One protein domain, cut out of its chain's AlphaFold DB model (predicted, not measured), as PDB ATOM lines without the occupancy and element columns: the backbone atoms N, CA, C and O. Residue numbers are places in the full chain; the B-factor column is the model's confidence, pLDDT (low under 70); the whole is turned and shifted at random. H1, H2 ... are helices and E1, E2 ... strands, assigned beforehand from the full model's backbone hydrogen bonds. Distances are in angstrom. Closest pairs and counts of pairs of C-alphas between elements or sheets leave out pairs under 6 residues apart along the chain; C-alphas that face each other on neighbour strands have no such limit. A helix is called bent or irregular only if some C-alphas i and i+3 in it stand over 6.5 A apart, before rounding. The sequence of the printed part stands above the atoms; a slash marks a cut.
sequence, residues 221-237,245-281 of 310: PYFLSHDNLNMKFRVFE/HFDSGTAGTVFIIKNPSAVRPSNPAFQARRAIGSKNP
ATOM      1  N   PRO A 221     -18.264 -32.895 -26.262       83.25
ATOM      2  CA  PRO A 221     -19.391 -32.287 -26.952       83.25
ATOM      3  C   PRO A 221     -19.115 -32.177 -28.454       83.25
ATOM      4  O   PRO A 221     -18.100 -31.614 -28.867       83.25
ATOM      5  N   TYR A 222     -20.050 -32.658 -29.268       81.56
ATOM      6  CA  TYR A 222     -19.964 -32.583 -30.721       81.56
ATOM      7  C   TYR A 222     -21.213 -31.943 -31.334       81.56
ATOM      8  O   TYR A 222     -22.282 -31.880 -30.720       81.56
ATOM      9  N   PHE A 223     -21.068 -31.461 -32.564       81.19
ATOM     10  CA  PHE A 223     -22.153 -30.980 -33.412       81.19
ATOM     11  C   PHE A 223     -22.019 -31.602 -34.802       81.19
ATOM     12  O   PHE A 223     -20.926 -31.631 -35.359       81.19
ATOM     13  N   LEU A 224     -23.124 -32.088 -35.364       82.75
ATOM     14  CA  LEU A 224     -23.165 -32.626 -36.720       82.75
ATOM     15  C   LEU A 224     -23.808 -31.592 -37.642       82.75
ATOM     16  O   LEU A 224     -24.964 -31.215 -37.449       82.75
ATOM     17  N   SER A 225     -23.072 -31.179 -38.666       81.88
ATOM     18  CA  SER A 225     -23.649 -30.518 -39.831       81.88
ATOM     19  C   SER A 225     -23.806 -31.550 -40.931       81.88
ATOM     20  O   SER A 225     -22.929 -32.384 -41.122       81.88
ATOM     21  N   HIS A 226     -24.903 -31.494 -41.666       84.00
ATOM     22  CA  HIS A 226     -25.042 -32.234 -42.908       84.00
ATOM     23  C   HIS A 226     -25.496 -31.269 -43.990       84.00
ATOM     24  O   HIS A 226     -26.297 -30.371 -43.723       84.00
ATOM     25  N   ASP A 227     -24.955 -31.441 -45.185       81.81
ATOM     26  CA  ASP A 227     -25.341 -30.683 -46.364       81.81
ATOM     27  C   ASP A 227     -25.682 -31.642 -47.505       81.81
ATOM     28  O   ASP A 227     -25.138 -32.749 -47.599       81.81
ATOM     29  N   ASN A 228     -26.604 -31.228 -48.366       86.38
ATOM     30  CA  ASN A 228     -26.981 -31.993 -49.542       86.38
ATOM     31  C   ASN A 228     -26.011 -31.664 -50.676       86.38
ATOM     32  O   ASN A 228     -25.993 -30.552 -51.202       86.38
ATOM     33  N   LEU A 229     -25.230 -32.657 -51.088       77.25
ATOM     34  CA  LEU A 229     -24.376 -32.573 -52.258       77.25
ATOM     35  C   LEU A 229     -25.173 -32.974 -53.491       77.25
ATOM     36  O   LEU A 229     -25.596 -34.114 -53.636       77.25
ATOM     37  N   ASN A 230     -25.347 -32.028 -54.400       81.19
ATOM     38  CA  ASN A 230     -26.025 -32.246 -55.668       81.19
ATOM     39  C   ASN A 230     -25.041 -31.980 -56.804       81.19
ATOM     40  O   ASN A 230     -24.767 -30.826 -57.138       81.19
ATOM     41  N   MET A 231     -24.498 -33.044 -57.397       76.38
ATOM     42  CA  MET A 231     -23.525 -32.964 -58.484       76.38
ATOM     43  C   MET A 231     -24.190 -33.315 -59.812       76.38
ATOM     44  O   MET A 231     -24.667 -34.425 -60.034       76.38
ATOM     45  N   LYS A 232     -24.225 -32.340 -60.725       80.19
ATOM     46  CA  LYS A 232     -24.765 -32.533 -62.071       80.19
ATOM     47  C   LYS A 232     -23.632 -32.810 -63.051       80.19
ATOM     48  O   LYS A 232     -22.951 -31.878 -63.478       80.19
ATOM     49  N   PHE A 233     -23.500 -34.057 -63.481       78.12
ATOM     50  CA  PHE A 233     -22.577 -34.432 -64.545       78.12
ATOM     51  C   PHE A 233     -23.253 -34.210 -65.895       78.12
ATOM     52  O   PHE A 233     -24.167 -34.935 -66.297       78.12
ATOM     53  N   ARG A 234     -22.840 -33.144 -66.585       76.88
ATOM     54  CA  ARG A 234     -23.318 -32.831 -67.935       76.88
ATOM     55  C   ARG A 234     -22.334 -33.367 -68.958       76.88
ATOM     56  O   ARG A 234     -21.153 -33.047 -68.906       76.88
ATOM     57  N   VAL A 235     -22.856 -34.106 -69.922       78.75
ATOM     58  CA  VAL A 235     -22.134 -34.448 -71.148       78.75
ATOM     59  C   VAL A 235     -22.546 -33.489 -72.251       78.75
ATOM     60  O   VAL A 235     -23.719 -33.133 -72.348       78.75
ATOM     61  N   PHE A 236     -21.583 -33.084 -73.078       70.12
ATOM     62  CA  PHE A 236     -21.824 -32.186 -74.211       70.12
ATOM     63  C   PHE A 236     -22.689 -32.826 -75.305       70.12
ATOM     64  O   PHE A 236     -23.481 -32.137 -75.938       70.12
ATOM     65  N   GLU A 237     -22.563 -34.139 -75.499       68.94
ATOM     66  CA  GLU A 237     -23.324 -34.910 -76.478       68.94
ATOM     67  C   GLU A 237     -23.823 -36.190 -75.795       68.94
ATOM     68  O   GLU A 237     -23.022 -36.991 -75.313       68.94
ATOM     69  N   HIS A 245     -26.187 -37.321 -65.893       80.25
ATOM     70  CA  HIS A 245     -26.746 -37.880 -64.672       80.25
ATOM     71  C   HIS A 245     -26.591 -36.889 -63.522       80.25
ATOM     72  O   HIS A 245     -25.819 -35.923 -63.584       80.25
ATOM     73  N   PHE A 246     -27.429 -37.080 -62.514       80.06
ATOM     74  CA  PHE A 246     -27.484 -36.237 -61.338       80.06
ATOM     75  C   PHE A 246     -27.231 -37.114 -60.126       80.06
ATOM     76  O   PHE A 246     -28.075 -37.937 -59.778       80.06
ATOM     77  N   ASP A 247     -26.073 -36.920 -59.509       82.06
ATOM     78  CA  ASP A 247     -25.716 -37.615 -58.287       82.06
ATOM     79  C   ASP A 247     -26.129 -36.746 -57.105       82.06
ATOM     80  O   ASP A 247     -25.644 -35.627 -56.917       82.06
ATOM     81  N   SER A 248     -27.075 -37.263 -56.327       82.94
ATOM     82  CA  SER A 248     -27.485 -36.689 -55.049       82.94
ATOM     83  C   SER A 248     -26.821 -37.470 -53.926       82.94
ATOM     84  O   SER A 248     -26.935 -38.691 -53.854       82.94
ATOM     85  N   GLY A 249     -26.144 -36.762 -53.035       80.25
ATOM     86  CA  GLY A 249     -25.528 -37.302 -51.835       80.25
ATOM     87  C   GLY A 249     -25.740 -36.374 -50.647       80.25
ATOM     88  O   GLY A 249     -26.199 -35.241 -50.780       80.25
ATOM     89  N   THR A 250     -25.375 -36.850 -49.465       82.62
ATOM     90  CA  THR A 250     -25.367 -36.046 -48.242       82.62
ATOM     91  C   THR A 250     -23.967 -36.112 -47.653       82.62
ATOM     92  O   THR A 250     -23.475 -37.199 -47.356       82.62
ATOM     93  N   ALA A 251     -23.317 -34.961 -47.490       80.50
ATOM     94  CA  ALA A 251     -22.053 -34.866 -46.770       80.50
ATOM     95  C   ALA A 251     -22.330 -34.517 -45.311       80.50
ATOM     96  O   ALA A 251     -22.910 -33.475 -45.018       80.50
ATOM     97  N   GLY A 252     -21.907 -35.387 -44.395       83.19
ATOM     98  CA  GLY A 252     -21.907 -35.120 -42.961       83.19
ATOM     99  C   GLY A 252     -20.536 -34.638 -42.495       83.19
ATOM    100  O   GLY A 252     -19.518 -35.243 -42.821       83.19
ATOM    101  N   THR A 253     -20.500 -33.576 -41.698       84.00
ATOM    102  CA  THR A 253     -19.302 -33.086 -41.012       84.00
ATOM    103  C   THR A 253     -19.561 -33.061 -39.513       84.00
ATOM    104  O   THR A 253     -20.485 -32.393 -39.041       84.00
ATOM    105  N   VAL A 254     -18.735 -33.782 -38.757       84.31
ATOM    106  CA  VAL A 254     -18.774 -33.784 -37.293       84.31
ATOM    107  C   VAL A 254     -17.748 -32.786 -36.767       84.31
ATOM    108  O   VAL A 254     -16.563 -32.872 -37.071       84.31
ATOM    109  N   PHE A 255     -18.206 -31.851 -35.945       84.88
ATOM    110  CA  PHE A 255     -17.374 -30.894 -35.231       84.88
ATOM    111  C   PHE A 255     -17.255 -31.334 -33.776       84.88
ATOM    112  O   PHE A 255     -18.238 -31.273 -33.037       84.88
ATOM    113  N   ILE A 256     -16.064 -31.753 -33.356       83.50
ATOM    114  CA  ILE A 256     -15.782 -32.127 -31.966       83.50
ATOM    115  C   ILE A 256     -15.173 -30.934 -31.231       83.50
ATOM    116  O   ILE A 256     -14.189 -30.344 -31.680       83.50
ATOM    117  N   ILE A 257     -15.725 -30.591 -30.068       84.25
ATOM    118  CA  ILE A 257     -15.222 -29.509 -29.225       84.25
ATOM    119  C   ILE A 257     -14.424 -30.109 -28.063       84.25
ATOM    120  O   ILE A 257     -14.966 -30.386 -26.999       84.25
ATOM    121  N   LYS A 258     -13.103 -30.241 -28.241       81.00
ATOM    122  CA  LYS A 258     -12.182 -30.793 -27.221       81.00
ATOM    123  C   LYS A 258     -11.907 -29.856 -26.029       81.00
ATOM    124  O   LYS A 258     -11.083 -30.160 -25.174       81.00
ATOM    125  N   ASN A 259     -12.557 -28.692 -25.968       79.06
ATOM    126  CA  ASN A 259     -12.398 -27.753 -24.857       79.06
ATOM    127  C   ASN A 259     -13.279 -28.186 -23.668       79.06
ATOM    128  O   ASN A 259     -14.502 -28.176 -23.819       79.06
ATOM    129  N   PRO A 260     -12.709 -28.483 -22.485       70.56
ATOM    130  CA  PRO A 260     -13.475 -28.940 -21.321       70.56
ATOM    131  C   PRO A 260     -14.491 -27.909 -20.806       70.56
ATOM    132  O   PRO A 260     -15.487 -28.286 -20.197       70.56
ATOM    133  N   SER A 261     -14.289 -26.615 -21.077       77.19
ATOM    134  CA  SER A 261     -15.221 -25.546 -20.683       77.19
ATOM    135  C   SER A 261     -16.329 -25.289 -21.713       77.19
ATOM    136  O   SER A 261     -17.084 -24.323 -21.580       77.19
ATOM    137  N   ALA A 262     -16.401 -26.076 -22.790       70.25
ATOM    138  CA  ALA A 262     -17.392 -25.871 -23.835       70.25
ATOM    139  C   ALA A 262     -18.781 -26.349 -23.400       70.25
ATOM    140  O   ALA A 262     -18.984 -27.497 -23.017       70.25
ATOM    141  N   VAL A 263     -19.768 -25.463 -23.523       70.75
ATOM    142  CA  VAL A 263     -21.175 -25.805 -23.297       70.75
ATOM    143  C   VAL A 263     -21.682 -26.627 -24.480       70.75
ATOM    144  O   VAL A 263     -21.514 -26.224 -25.634       70.75
ATOM    145  N   ARG A 264     -22.324 -27.768 -24.200       67.12
ATOM    146  CA  ARG A 264     -22.904 -28.633 -25.234       67.12
ATOM    147  C   ARG A 264     -23.904 -27.840 -26.092       67.12
ATOM    148  O   ARG A 264     -24.792 -27.191 -25.530       67.12
ATOM    149  N   PRO A 265     -23.803 -27.890 -27.432       66.44
ATOM    150  CA  PRO A 265     -24.783 -27.256 -28.307       66.44
ATOM    151  C   PRO A 265     -26.185 -27.820 -28.039       66.44
ATOM    152  O   PRO A 265     -26.380 -29.032 -28.014       66.44
ATOM    153  N   SER A 266     -27.167 -26.941 -27.838       75.69
ATOM    154  CA  SER A 266     -28.578 -27.304 -27.673       75.69
ATOM    155  C   SER A 266     -29.356 -26.838 -28.901       75.69
ATOM    156  O   SER A 266     -29.332 -25.650 -29.226       75.69
ATOM    157  N   ASN A 267     -30.045 -27.759 -29.583       75.25
ATOM    158  CA  ASN A 267     -30.838 -27.446 -30.778       75.25
ATOM    159  C   ASN A 267     -31.889 -26.347 -30.523       75.25
ATOM    160  O   ASN A 267     -31.920 -25.390 -31.299       75.25
ATOM    161  N   PRO A 268     -32.686 -26.393 -29.433       81.50
ATOM    162  CA  PRO A 268     -33.590 -25.297 -29.080       81.50
ATOM    163  C   PRO A 268     -32.874 -23.955 -28.893       81.50
ATOM    164  O   PRO A 268     -33.311 -22.938 -29.429       81.50
ATOM    165  N   ALA A 269     -31.736 -23.946 -28.187       78.75
ATOM    166  CA  ALA A 269     -30.965 -22.724 -27.971       78.75
ATOM    167  C   ALA A 269     -30.404 -22.168 -29.291       78.75
ATOM    168  O   ALA A 269     -30.421 -20.958 -29.513       78.75
ATOM    169  N   PHE A 270     -29.950 -23.044 -30.189       76.19
ATOM    170  CA  PHE A 270     -29.450 -22.673 -31.508       76.19
ATOM    171  C   PHE A 270     -30.557 -22.110 -32.410       76.19
ATOM    172  O   PHE A 270     -30.362 -21.064 -33.026       76.19
ATOM    173  N   GLN A 271     -31.736 -22.740 -32.442       80.75
ATOM    174  CA  GLN A 271     -32.898 -22.243 -33.188       80.75
ATOM    175  C   GLN A 271     -33.380 -20.888 -32.658       80.75
ATOM    176  O   GLN A 271     -33.615 -19.978 -33.451       80.75
ATOM    177  N   ALA A 272     -33.446 -20.713 -31.334       82.88
ATOM    178  CA  ALA A 272     -33.796 -19.436 -30.716       82.88
ATOM    179  C   ALA A 272     -32.793 -18.334 -31.096       82.88
ATOM    180  O   ALA A 272     -33.186 -17.241 -31.505       82.88
ATOM    181  N   ARG A 273     -31.489 -18.631 -31.047       79.69
ATOM    182  CA  ARG A 273     -30.437 -17.683 -31.448       79.69
ATOM    183  C   ARG A 273     -30.491 -17.356 -32.939       79.69
ATOM    184  O   ARG A 273     -30.311 -16.198 -33.304       79.69
ATOM    185  N   ARG A 274     -30.788 -18.342 -33.793       79.75
ATOM    186  CA  ARG A 274     -30.985 -18.147 -35.236       79.75
ATOM    187  C   ARG A 274     -32.205 -17.264 -35.516       79.75
ATOM    188  O   ARG A 274     -32.104 -16.376 -36.351       79.75
ATOM    189  N   ALA A 275     -33.311 -17.450 -34.795       84.12
ATOM    190  CA  ALA A 275     -34.508 -16.612 -34.909       84.12
ATOM    191  C   ALA A 275     -34.281 -15.165 -34.428       84.12
ATOM    192  O   ALA A 275     -34.896 -14.235 -34.942       84.12
ATOM    193  N   ILE A 276     -33.389 -14.958 -33.453       84.00
ATOM    194  CA  ILE A 276     -32.936 -13.617 -33.054       84.00
ATOM    195  C   ILE A 276     -32.045 -13.015 -34.149       84.00
ATOM    196  O   ILE A 276     -32.271 -11.886 -34.571       84.00
ATOM    197  N   GLY A 277     -31.072 -13.781 -34.651       81.19
ATOM    198  CA  GLY A 277     -30.157 -13.341 -35.707       81.19
ATOM    199  C   GLY A 277     -30.853 -13.043 -37.038       81.19
ATOM    200  O   GLY A 277     -30.468 -12.106 -37.725       81.19
ATOM    201  N   SER A 278     -31.929 -13.757 -37.384       83.06
ATOM    202  CA  SER A 278     -32.703 -13.468 -38.601       83.06
ATOM    203  C   SER A 278     -33.420 -12.119 -38.540       83.06
ATOM    204  O   SER A 278     -33.735 -11.554 -39.582       83.06
ATOM    205  N   LYS A 279     -33.687 -11.598 -37.335       88.00
ATOM    206  CA  LYS A 279     -34.279 -10.267 -37.130       88.00
ATOM    207  C   LYS A 279     -33.239  -9.145 -37.160       88.00
ATOM    208  O   LYS A 279     -33.623  -7.991 -37.300       88.00
ATOM    209  N   ASN A 280     -31.955  -9.470 -37.018       84.94
ATOM    210  CA  ASN A 280     -30.855  -8.511 -37.068       84.94
ATOM    211  C   ASN A 280     -29.669  -9.107 -37.849       84.94
ATOM    212  O   ASN A 280     -28.708  -9.586 -37.238       84.94
ATOM    213  N   PRO A 281     -29.767  -9.165 -39.190       82.31
ATOM    214  CA  PRO A 281     -28.728  -9.763 -40.013       82.31
ATOM    215  C   PRO A 281     -27.435  -8.949 -39.920       82.31
ATOM    216  O   PRO A 281     -27.451  -7.721 -39.995       82.31
TER     217      PRO A 281
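This is residues 221 to 237 and 245 to 281 of the 310 residues of an uncharacterized protein of Grifola frondosa (UniProt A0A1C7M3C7). The model is a long, narrow ribbon of two strands, E1 and E2, running side by side in opposite directions, with a single short helix, H1, reached by a link that folds back at the end of the ribbon where E1 begins and E2 ends. Residues 268 to 281, of which 268 to 277 belong to H1, stick out from the ribbon as a free arm, and the ribbon makes the longest axis. The printed part has 54 residues with two named strands and one named helix, in the order E1, E2, H1; the sheet has the order E1 - E2 and is antiparallel, and the class is mixed, helices and strands. The whole is extended, with a radius of gyration of the C-alphas of 17.5 A, and its outline is flat, spanning 56 by 31 by 15 A.

E1 is residues 222 to 233 and measures 34.0 A from first to last C-alpha, beginning at C-alpha 222 at (-19.964, -32.583, -30.721). E2 is residues 245 to 256 and measures 35.0 A, with C-alpha 245 at (-26.746, -37.880, -64.672). H1 is residues 267 to 277, measures 15.0 A and ends at C-alpha 277 at (-30.157, -13.341, -35.707).

E1 and E2 are antiparallel neighbours, with 162 degrees between their N-to-C directions. Among the C-alphas that face each other are those of Tyr 222 and Ile 256, 4.4 A apart, and those of Phe 233 and His 245, 5.4 A apart. N 223 and O 255 are within hydrogen-bond range at 2.9 A, and so are N 249 and O 229 at 2.8 A. E1 and H1 are apart. A short link of 10 residues joins E2 to H1. In H1, which is not bent, every O i to N i+4 pair is within hydrogen-bond range.

The two C-alphas farthest apart are those of Glu 237 and Ser 261, at 57.2 A. Without the residues that stand free, the body has 40 residues and spans 57 by 18 by 8 A. Residues 238 to 244 are cut out and not printed, and C-alphas 237 and 245 are 12.6 A apart across the cut. The link from E1 to E2 runs across this cut, with 11 residues between the strands in the chain, 7 of them not printed. The mean pLDDT of the printed part is 79.7, and residues 237, 264 and 265 are under 70.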